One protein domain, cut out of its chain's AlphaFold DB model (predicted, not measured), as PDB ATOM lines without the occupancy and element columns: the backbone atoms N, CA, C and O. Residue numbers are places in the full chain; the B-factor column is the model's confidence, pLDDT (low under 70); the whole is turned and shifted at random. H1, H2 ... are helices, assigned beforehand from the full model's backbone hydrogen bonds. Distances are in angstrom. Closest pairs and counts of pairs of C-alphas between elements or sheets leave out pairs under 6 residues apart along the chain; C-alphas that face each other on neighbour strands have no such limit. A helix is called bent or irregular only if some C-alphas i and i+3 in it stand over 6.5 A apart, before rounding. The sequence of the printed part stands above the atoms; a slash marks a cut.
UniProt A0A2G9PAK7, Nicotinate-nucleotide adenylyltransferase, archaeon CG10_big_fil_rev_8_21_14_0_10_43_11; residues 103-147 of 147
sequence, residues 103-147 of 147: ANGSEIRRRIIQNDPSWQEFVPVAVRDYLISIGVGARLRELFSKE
ATOM      1  N   ALA A 103      -7.052  21.688 -12.432       82.31
ATOM      2  CA  ALA A 103      -8.343  21.446 -13.075       82.31
ATOM      3  C   ALA A 103      -8.647  22.534 -14.116       82.31
ATOM      4  O   ALA A 103      -8.141  23.653 -14.025       82.31
ATOM      5  N   ASN A 104      -9.466  22.194 -15.113       89.81
ATOM      6  CA  ASN A 104      -9.977  23.133 -16.113       89.81
ATOM      7  C   ASN A 104     -11.477  23.402 -15.888       89.81
ATOM      8  O   ASN A 104     -12.112  22.763 -15.048       89.81
ATOM      9  N   GLY A 105     -12.050  24.334 -16.653       92.81
ATOM     10  CA  GLY A 105     -13.456  24.719 -16.509       92.81
ATOM     11  C   GLY A 105     -14.441  23.554 -16.667       92.81
ATOM     12  O   GLY A 105     -15.393  23.468 -15.898       92.81
ATOM     13  N   SER A 106     -14.196  22.630 -17.599       93.62
ATOM     14  CA  SER A 106     -15.058  21.456 -17.796       93.62
ATOM     15  C   SER A 106     -15.066  20.541 -16.571       93.62
ATOM     16  O   SER A 106     -16.129  20.111 -16.133       93.62
ATOM     17  N   GLU A 107     -13.898  20.300 -15.975       95.38
ATOM     18  CA  GLU A 107     -13.767  19.491 -14.761       95.38
ATOM     19  C   GLU A 107     -14.439  20.156 -13.550       95.38
ATOM     20  O   GLU A 107     -15.153  19.496 -12.798       95.38
ATOM     21  N   ILE A 108     -14.273  21.473 -13.389       96.56
ATOM     22  CA  ILE A 108     -14.925  22.234 -12.314       96.56
ATOM     23  C   ILE A 108     -16.452  22.151 -12.450       96.56
ATOM     24  O   ILE A 108     -17.133  21.817 -11.481       96.56
ATOM     25  N   ARG A 109     -17.001  22.381 -13.653       96.69
ATOM     26  CA  ARG A 109     -18.450  22.268 -13.902       96.69
ATOM     27  C   ARG A 109     -18.969  20.861 -13.613       96.69
ATOM     28  O   ARG A 109     -19.986  20.725 -12.938       96.69
ATOM     29  N   ARG A 110     -18.249  19.824 -14.056       96.31
ATOM     30  CA  ARG A 110     -18.587  18.415 -13.789       96.31
ATOM     31  C   ARG A 110     -18.712  18.137 -12.290       96.31
ATOM     32  O   ARG A 110     -19.705  17.556 -11.863       96.31
ATOM     33  N   ARG A 111     -17.739  18.578 -11.486       97.25
ATOM     34  CA  ARG A 111     -17.764  18.399 -10.023       97.25
ATOM     35  C   ARG A 111     -18.927  19.134  -9.362       97.25
ATOM     36  O   ARG A 111     -19.605  18.555  -8.519       97.25
ATOM     37  N   ILE A 112     -19.218  20.366  -9.788       96.75
ATOM     38  CA  ILE A 112     -20.380  21.124  -9.293       96.75
ATOM     39  C   ILE A 112     -21.688  20.365  -9.573       96.75
ATOM     40  O   ILE A 112     -22.523  20.227  -8.679       96.75
ATOM     41  N   ILE A 113     -21.859  19.841 -10.793       96.19
ATOM     42  CA  ILE A 113     -23.045  19.059 -11.185       96.19
ATOM     43  C   ILE A 113     -23.198  17.819 -10.294       96.19
ATOM     44  O   ILE A 113     -24.304  17.518  -9.849       96.19
ATOM     45  N   GLN A 114     -22.086  17.153  -9.974       96.50
ATOM     46  CA  GLN A 114     -22.037  15.955  -9.128       96.50
ATOM     47  C   GLN A 114     -22.129  16.228  -7.615       96.50
ATOM     48  O   GLN A 114     -22.057  15.283  -6.836       96.50
ATOM     49  N   ASN A 115     -22.300  17.483  -7.184       96.25
ATOM     50  CA  ASN A 115     -22.232  17.893  -5.773       96.25
ATOM     51  C   ASN A 115     -20.903  17.529  -5.077       96.25
ATOM     52  O   ASN A 115     -20.872  17.357  -3.861       96.25
ATOM     53  N   ASP A 116     -19.801  17.437  -5.822       97.38
ATOM     54  CA  ASP A 116     -18.470  17.187  -5.265       97.38
ATOM     55  C   ASP A 116     -17.861  18.507  -4.756       97.38
ATOM     56  O   ASP A 116     -17.460  19.335  -5.576       97.38
ATOM     57  N   PRO A 117     -17.741  18.734  -3.433       95.69
ATOM     58  CA  PRO A 117     -17.294  20.014  -2.881       95.69
ATOM     59  C   PRO A 117     -15.834  20.351  -3.210       95.69
ATOM     60  O   PRO A 117     -15.448  21.514  -3.081       95.69
ATOM     61  N   SER A 118     -15.032  19.390  -3.682       96.50
ATOM     62  CA  SER A 118     -13.623  19.617  -4.023       96.50
ATOM     63  C   SER A 118     -13.429  20.633  -5.155       96.50
ATOM     64  O   SER A 118     -12.342  21.187  -5.293       96.50
ATOM     65  N   TRP A 119     -14.472  20.944  -5.944       96.50
ATOM     66  CA  TRP A 119     -14.400  21.985  -6.980       96.50
ATOM     67  C   TRP A 119     -13.947  23.343  -6.420       96.50
ATOM     68  O   TRP A 119     -13.291  24.116  -7.123       96.50
ATOM     69  N   GLN A 120     -14.278  23.620  -5.155       96.12
ATOM     70  CA  GLN A 120     -14.005  24.888  -4.481       96.12
ATOM     71  C   GLN A 120     -12.503  25.175  -4.352       96.12
ATOM     72  O   GLN A 120     -12.113  26.337  -4.327       96.12
ATOM     73  N   GLU A 121     -11.656  24.142  -4.321       94.75
ATOM     74  CA  GLU A 121     -10.197  24.277  -4.214       94.75
ATOM     75  C   GLU A 121      -9.535  24.741  -5.522       94.75
ATOM     76  O   GLU A 121      -8.387  25.187  -5.521       94.75
ATOM     77  N   PHE A 122     -10.236  24.640  -6.656       93.94
ATOM     78  CA  PHE A 122      -9.682  24.985  -7.972       93.94
ATOM     79  C   PHE A 122      -9.976  26.417  -8.410       93.94
ATOM     80  O   PHE A 122      -9.535  26.825  -9.488       93.94
ATOM     81  N   VAL A 123     -10.707  27.186  -7.604       94.50
ATOM     82  CA  VAL A 123     -11.052  28.580  -7.894       94.50
ATOM     83  C   VAL A 123     -10.602  29.502  -6.756       94.50
ATOM     84  O   VAL A 123     -10.529  29.074  -5.605       94.50
ATOM     85  N   PRO A 124     -10.305  30.782  -7.038       94.56
ATOM     86  CA  PRO A 124     -10.061  31.767  -5.988       94.56
ATOM     87  C   PRO A 124     -11.255  31.891  -5.033       94.56
ATOM     88  O   PRO A 124     -12.405  31.794  -5.464       94.56
ATOM     89  N   VAL A 125     -10.983  32.194  -3.760       95.88
ATOM     90  CA  VAL A 125     -12.005  32.374  -2.710       95.88
ATOM     91  C   VAL A 125     -13.109  33.343  -3.143       95.88
ATOM     92  O   VAL A 125     -14.285  33.002  -3.070       95.88
ATOM     93  N   ALA A 126     -12.746  34.499  -3.702       96.50
ATOM     94  CA  ALA A 126     -13.727  35.489  -4.143       96.50
ATOM     95  C   ALA A 126     -14.653  34.972  -5.267       96.50
ATOM     96  O   ALA A 126     -15.825  35.341  -5.331       96.50
ATOM     97  N   VAL A 127     -14.148  34.088  -6.137       97.31
ATOM     98  CA  VAL A 127     -14.945  33.442  -7.194       97.31
ATOM     99  C   VAL A 127     -15.837  32.361  -6.599       97.31
ATOM    100  O   VAL A 127     -17.013  32.293  -6.940       97.31
ATOM    101  N   ARG A 128     -15.309  31.536  -5.688       97.75
ATOM    102  CA  ARG A 128     -16.083  30.522  -4.960       97.75
ATOM    103  C   ARG A 128     -17.295  31.144  -4.271       97.75
ATOM    104  O   ARG A 128     -18.408  30.664  -4.461       97.75
ATOM    105  N   ASP A 129     -17.078  32.206  -3.505       97.75
ATOM    106  CA  ASP A 129     -18.129  32.849  -2.712       97.75
ATOM    107  C   ASP A 129     -19.212  33.449  -3.622       97.75
ATOM    108  O   ASP A 129     -20.405  33.304  -3.354       97.75
ATOM    109  N   TYR A 130     -18.806  34.036  -4.751       98.12
ATOM    110  CA  TYR A 130     -19.731  34.498  -5.783       98.12
ATOM    111  C   TYR A 130     -20.531  33.353  -6.424       98.12
ATOM    112  O   TYR A 130     -21.746  33.445  -6.570       98.12
ATOM    113  N   LEU A 131     -19.881  32.244  -6.781       97.94
ATOM    114  CA  LEU A 131     -20.556  31.084  -7.370       97.94
ATOM    115  C   LEU A 131     -21.583  30.463  -6.412       97.94
ATOM    116  O   LEU A 131     -22.663  30.042  -6.837       97.94
ATOM    117  N   ILE A 132     -21.268  30.419  -5.118       97.50
ATOM    118  CA  ILE A 132     -22.198  29.959  -4.082       97.50
ATOM    119  C   ILE A 132     -23.385  30.922  -3.966       97.50
ATOM    120  O   ILE A 132     -24.525  30.460  -3.935       97.50
ATOM    121  N   SER A 133     -23.148  32.239  -3.962       97.62
ATOM    122  CA  SER A 133     -24.214  33.236  -3.788       97.62
ATOM    123  C   SER A 133     -25.241  33.238  -4.924       97.62
ATOM    124  O   SER A 133     -26.416  33.502  -4.681       97.62
ATOM    125  N   ILE A 134     -24.832  32.878  -6.144       96.94
ATOM    126  CA  ILE A 134     -25.735  32.746  -7.300       96.94
ATOM    127  C   ILE A 134     -26.364  31.350  -7.437       96.94
ATOM    128  O   ILE A 134     -27.032  31.074  -8.437       96.94
ATOM    129  N   GLY A 135     -26.124  30.442  -6.484       96.94
ATOM    130  CA  GLY A 135     -26.677  29.088  -6.508       96.94
ATOM    131  C   GLY A 135     -26.168  28.235  -7.676       96.94
ATOM    132  O   GLY A 135     -26.952  27.500  -8.284       96.94
ATOM    133  N   VAL A 136     -24.864  28.306  -7.999       97.00
ATOM    134  CA  VAL A 136     -24.271  27.666  -9.195       97.00
ATOM    135  C   VAL A 136     -24.647  26.187  -9.361       97.00
ATOM    136  O   VAL A 136     -24.869  25.733 -10.480       97.00
ATOM    137  N   GLY A 137     -24.761  25.432  -8.262       96.81
ATOM    138  CA  GLY A 137     -25.077  24.004  -8.302       96.81
ATOM    139  C   GLY A 137     -26.447  23.712  -8.910       96.81
ATOM    140  O   GLY A 137     -26.560  22.857  -9.787       96.81
ATOM    141  N   ALA A 138     -27.479  24.442  -8.477       96.19
ATOM    142  CA  ALA A 138     -28.827  24.293  -9.019       96.19
ATOM    143  C   ALA A 138     -28.862  24.695 -10.499       96.19
ATOM    144  O   ALA A 138     -29.345  23.928 -11.328       96.19
ATOM    145  N   ARG A 139     -28.244  25.836 -10.830       95.62
ATOM    146  CA  ARG A 139     -28.175  26.353 -12.200       95.62
ATOM    147  C   ARG A 139     -27.519  25.365 -13.166       95.62
ATOM    148  O   ARG A 139     -28.084  25.071 -14.211       95.62
ATOM    149  N   LEU A 140     -26.335  24.837 -12.837       96.19
ATOM    150  CA  LEU A 140     -25.630  23.921 -13.742       96.19
ATOM    151  C   LEU A 140     -26.379  22.603 -13.945       96.19
ATOM    152  O   LEU A 140     -26.346  22.066 -15.047       96.19
ATOM    153  N   ARG A 141     -27.063  22.088 -12.918       95.12
ATOM    154  CA  ARG A 141     -27.899  20.889 -13.064       95.12
ATOM    155  C   ARG A 141     -29.118  21.139 -13.943       95.12
ATOM    156  O   ARG A 141     -29.449  20.282 -14.753       95.12
ATOM    157  N   GLU A 142     -29.745  22.305 -13.816       94.75
ATOM    158  CA  GLU A 142     -30.848  22.696 -14.693       94.75
ATOM    159  C   GLU A 142     -30.386  22.793 -16.154       94.75
ATOM    160  O   GLU A 142     -31.030  22.236 -17.040       94.75
ATOM    161  N   LEU A 143     -29.240  23.434 -16.410       93.12
ATOM    162  CA  LEU A 143     -28.659  23.505 -17.753       93.12
ATOM    163  C   LEU A 143     -28.308  22.117 -18.301       93.12
ATOM    164  O   LEU A 143     -28.595  21.842 -19.458       93.12
ATOM    165  N   PHE A 144     -27.749  21.235 -17.468       90.50
ATOM    166  CA  PHE A 144     -27.412  19.864 -17.859       90.50
ATOM    167  C   PHE A 144     -28.648  19.033 -18.225       90.50
ATOM    168  O   PHE A 144     -28.583  18.216 -19.128       90.50
ATOM    169  N   SER A 145     -29.782  19.244 -17.550       86.94
ATOM    170  CA  SER A 145     -31.033  18.537 -17.874       86.94
ATOM    171  C   SER A 145     -31.726  19.003 -19.159       86.94
ATOM    172  O   SER A 145     -32.696  18.377 -19.574       86.94
ATOM    173  N   LYS A 146     -31.285  20.125 -19.745       76.75
ATOM    174  CA  LYS A 146     -31.858  20.710 -20.967       76.75
ATOM    175  C   LYS A 146     -31.087  20.328 -22.238       76.75
ATOM    176  O   LYS A 146     -31.531  20.703 -23.322       76.75
ATOM    177  N   GLU A 147     -29.960  19.632 -22.101       62.12
ATOM    178  CA  GLU A 147     -29.209  19.011 -23.204       62.12
ATOM    179  C   GLU A 147     -29.624  17.554 -23.413       62.12
ATOM    180  O   GLU A 147     -29.652  17.137 -24.593       62.12
TER     181      GLU A 147
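What this domain is: This is residues 103 to 147 of the 147 residues of the protein "Nicotinate-nucleotide adenylyltransferase" of archaeon CG10_big_fil_rev_8_21_14_0_10_43_11 (UniProt A0A2G9PAK7). Four short helices follow one another round a small ring of backbone: H1 and H2 form a helical hairpin on one side, H3 lies across from them, and H4 leads from the end of H3 back to H1. The ring is loosely made on the side of H3, which comes near H2 but touches no helix, and it is closed where H4 crosses the end of H1 nearly at a right angle. The printed part has 45 residues, with four named helices in the order H1, H2, H3, H4 and no named strand; the class is all helix. The whole is compact, with a radius of gyration of the C-alphas of 10.1 A, and its C-alphas span 29 by 21 by 14 A.

How they stand to each other: H1, residues 105 to 113, touches two helices. One is H4, residues 136 to 144: the closest C-alphas, those of Ile 113 and Arg 141, are 5.5 A apart, and the two lines are about perpendicular, at 82 degrees. The other is H2, residues 117 to 122, with the closest C-alphas, those of Ile 108 and Trp 119, 5.4 A apart. H1 and H2 are a hairpin, at a shallow tilt of 20 degrees, opposite ways. H3, residues 125 to 133, is close to H2 but not clearly touching it; the closest C-alphas, those of Gln 120 and Arg 128, are 6.0 A apart, at a steep tilt of 38 degrees, opposite ways. H3 and H4 meet only through their link. H1 and H3 are apart, and H2 and H4 are apart. In H1, H3 and H4 every O i to N i+4 pair is within hydrogen-bond range; in H2 0 of 2 are, while 3 of its 3 O i to N i+3 pairs are.

Where its parts are: H1, H3 and H4 have 9 residues each. H1 runs 12.3 A from C-alpha 105 at (-13.456, 24.719, -16.509) to C-alpha 113. H3 also runs 12.3 A, from C-alpha 125 at (-12.005, 32.374, -2.710) to C-alpha 133. H4 runs 12.1 A, from C-alpha 136 to C-alpha 144 at (-27.412, 19.864, -17.859). H2, 6 residues, runs 10.4 A from Pro 117 to Phe 122; it is neither bent nor irregular, but only just: C-alphas 117 and 120 are 6.1 A apart.

The domain as a whole: The two C-alphas farthest apart, those of Val 125 and Glu 147, are 29.9 A apart. The printed part has no cut and ends at Glu 147, the chain's last residue. The three links between the helices are tight, with 3, 2 and 2 residues. The mean pLDDT of the printed part is 94.2, and residue 147 is the one printed residue under 70.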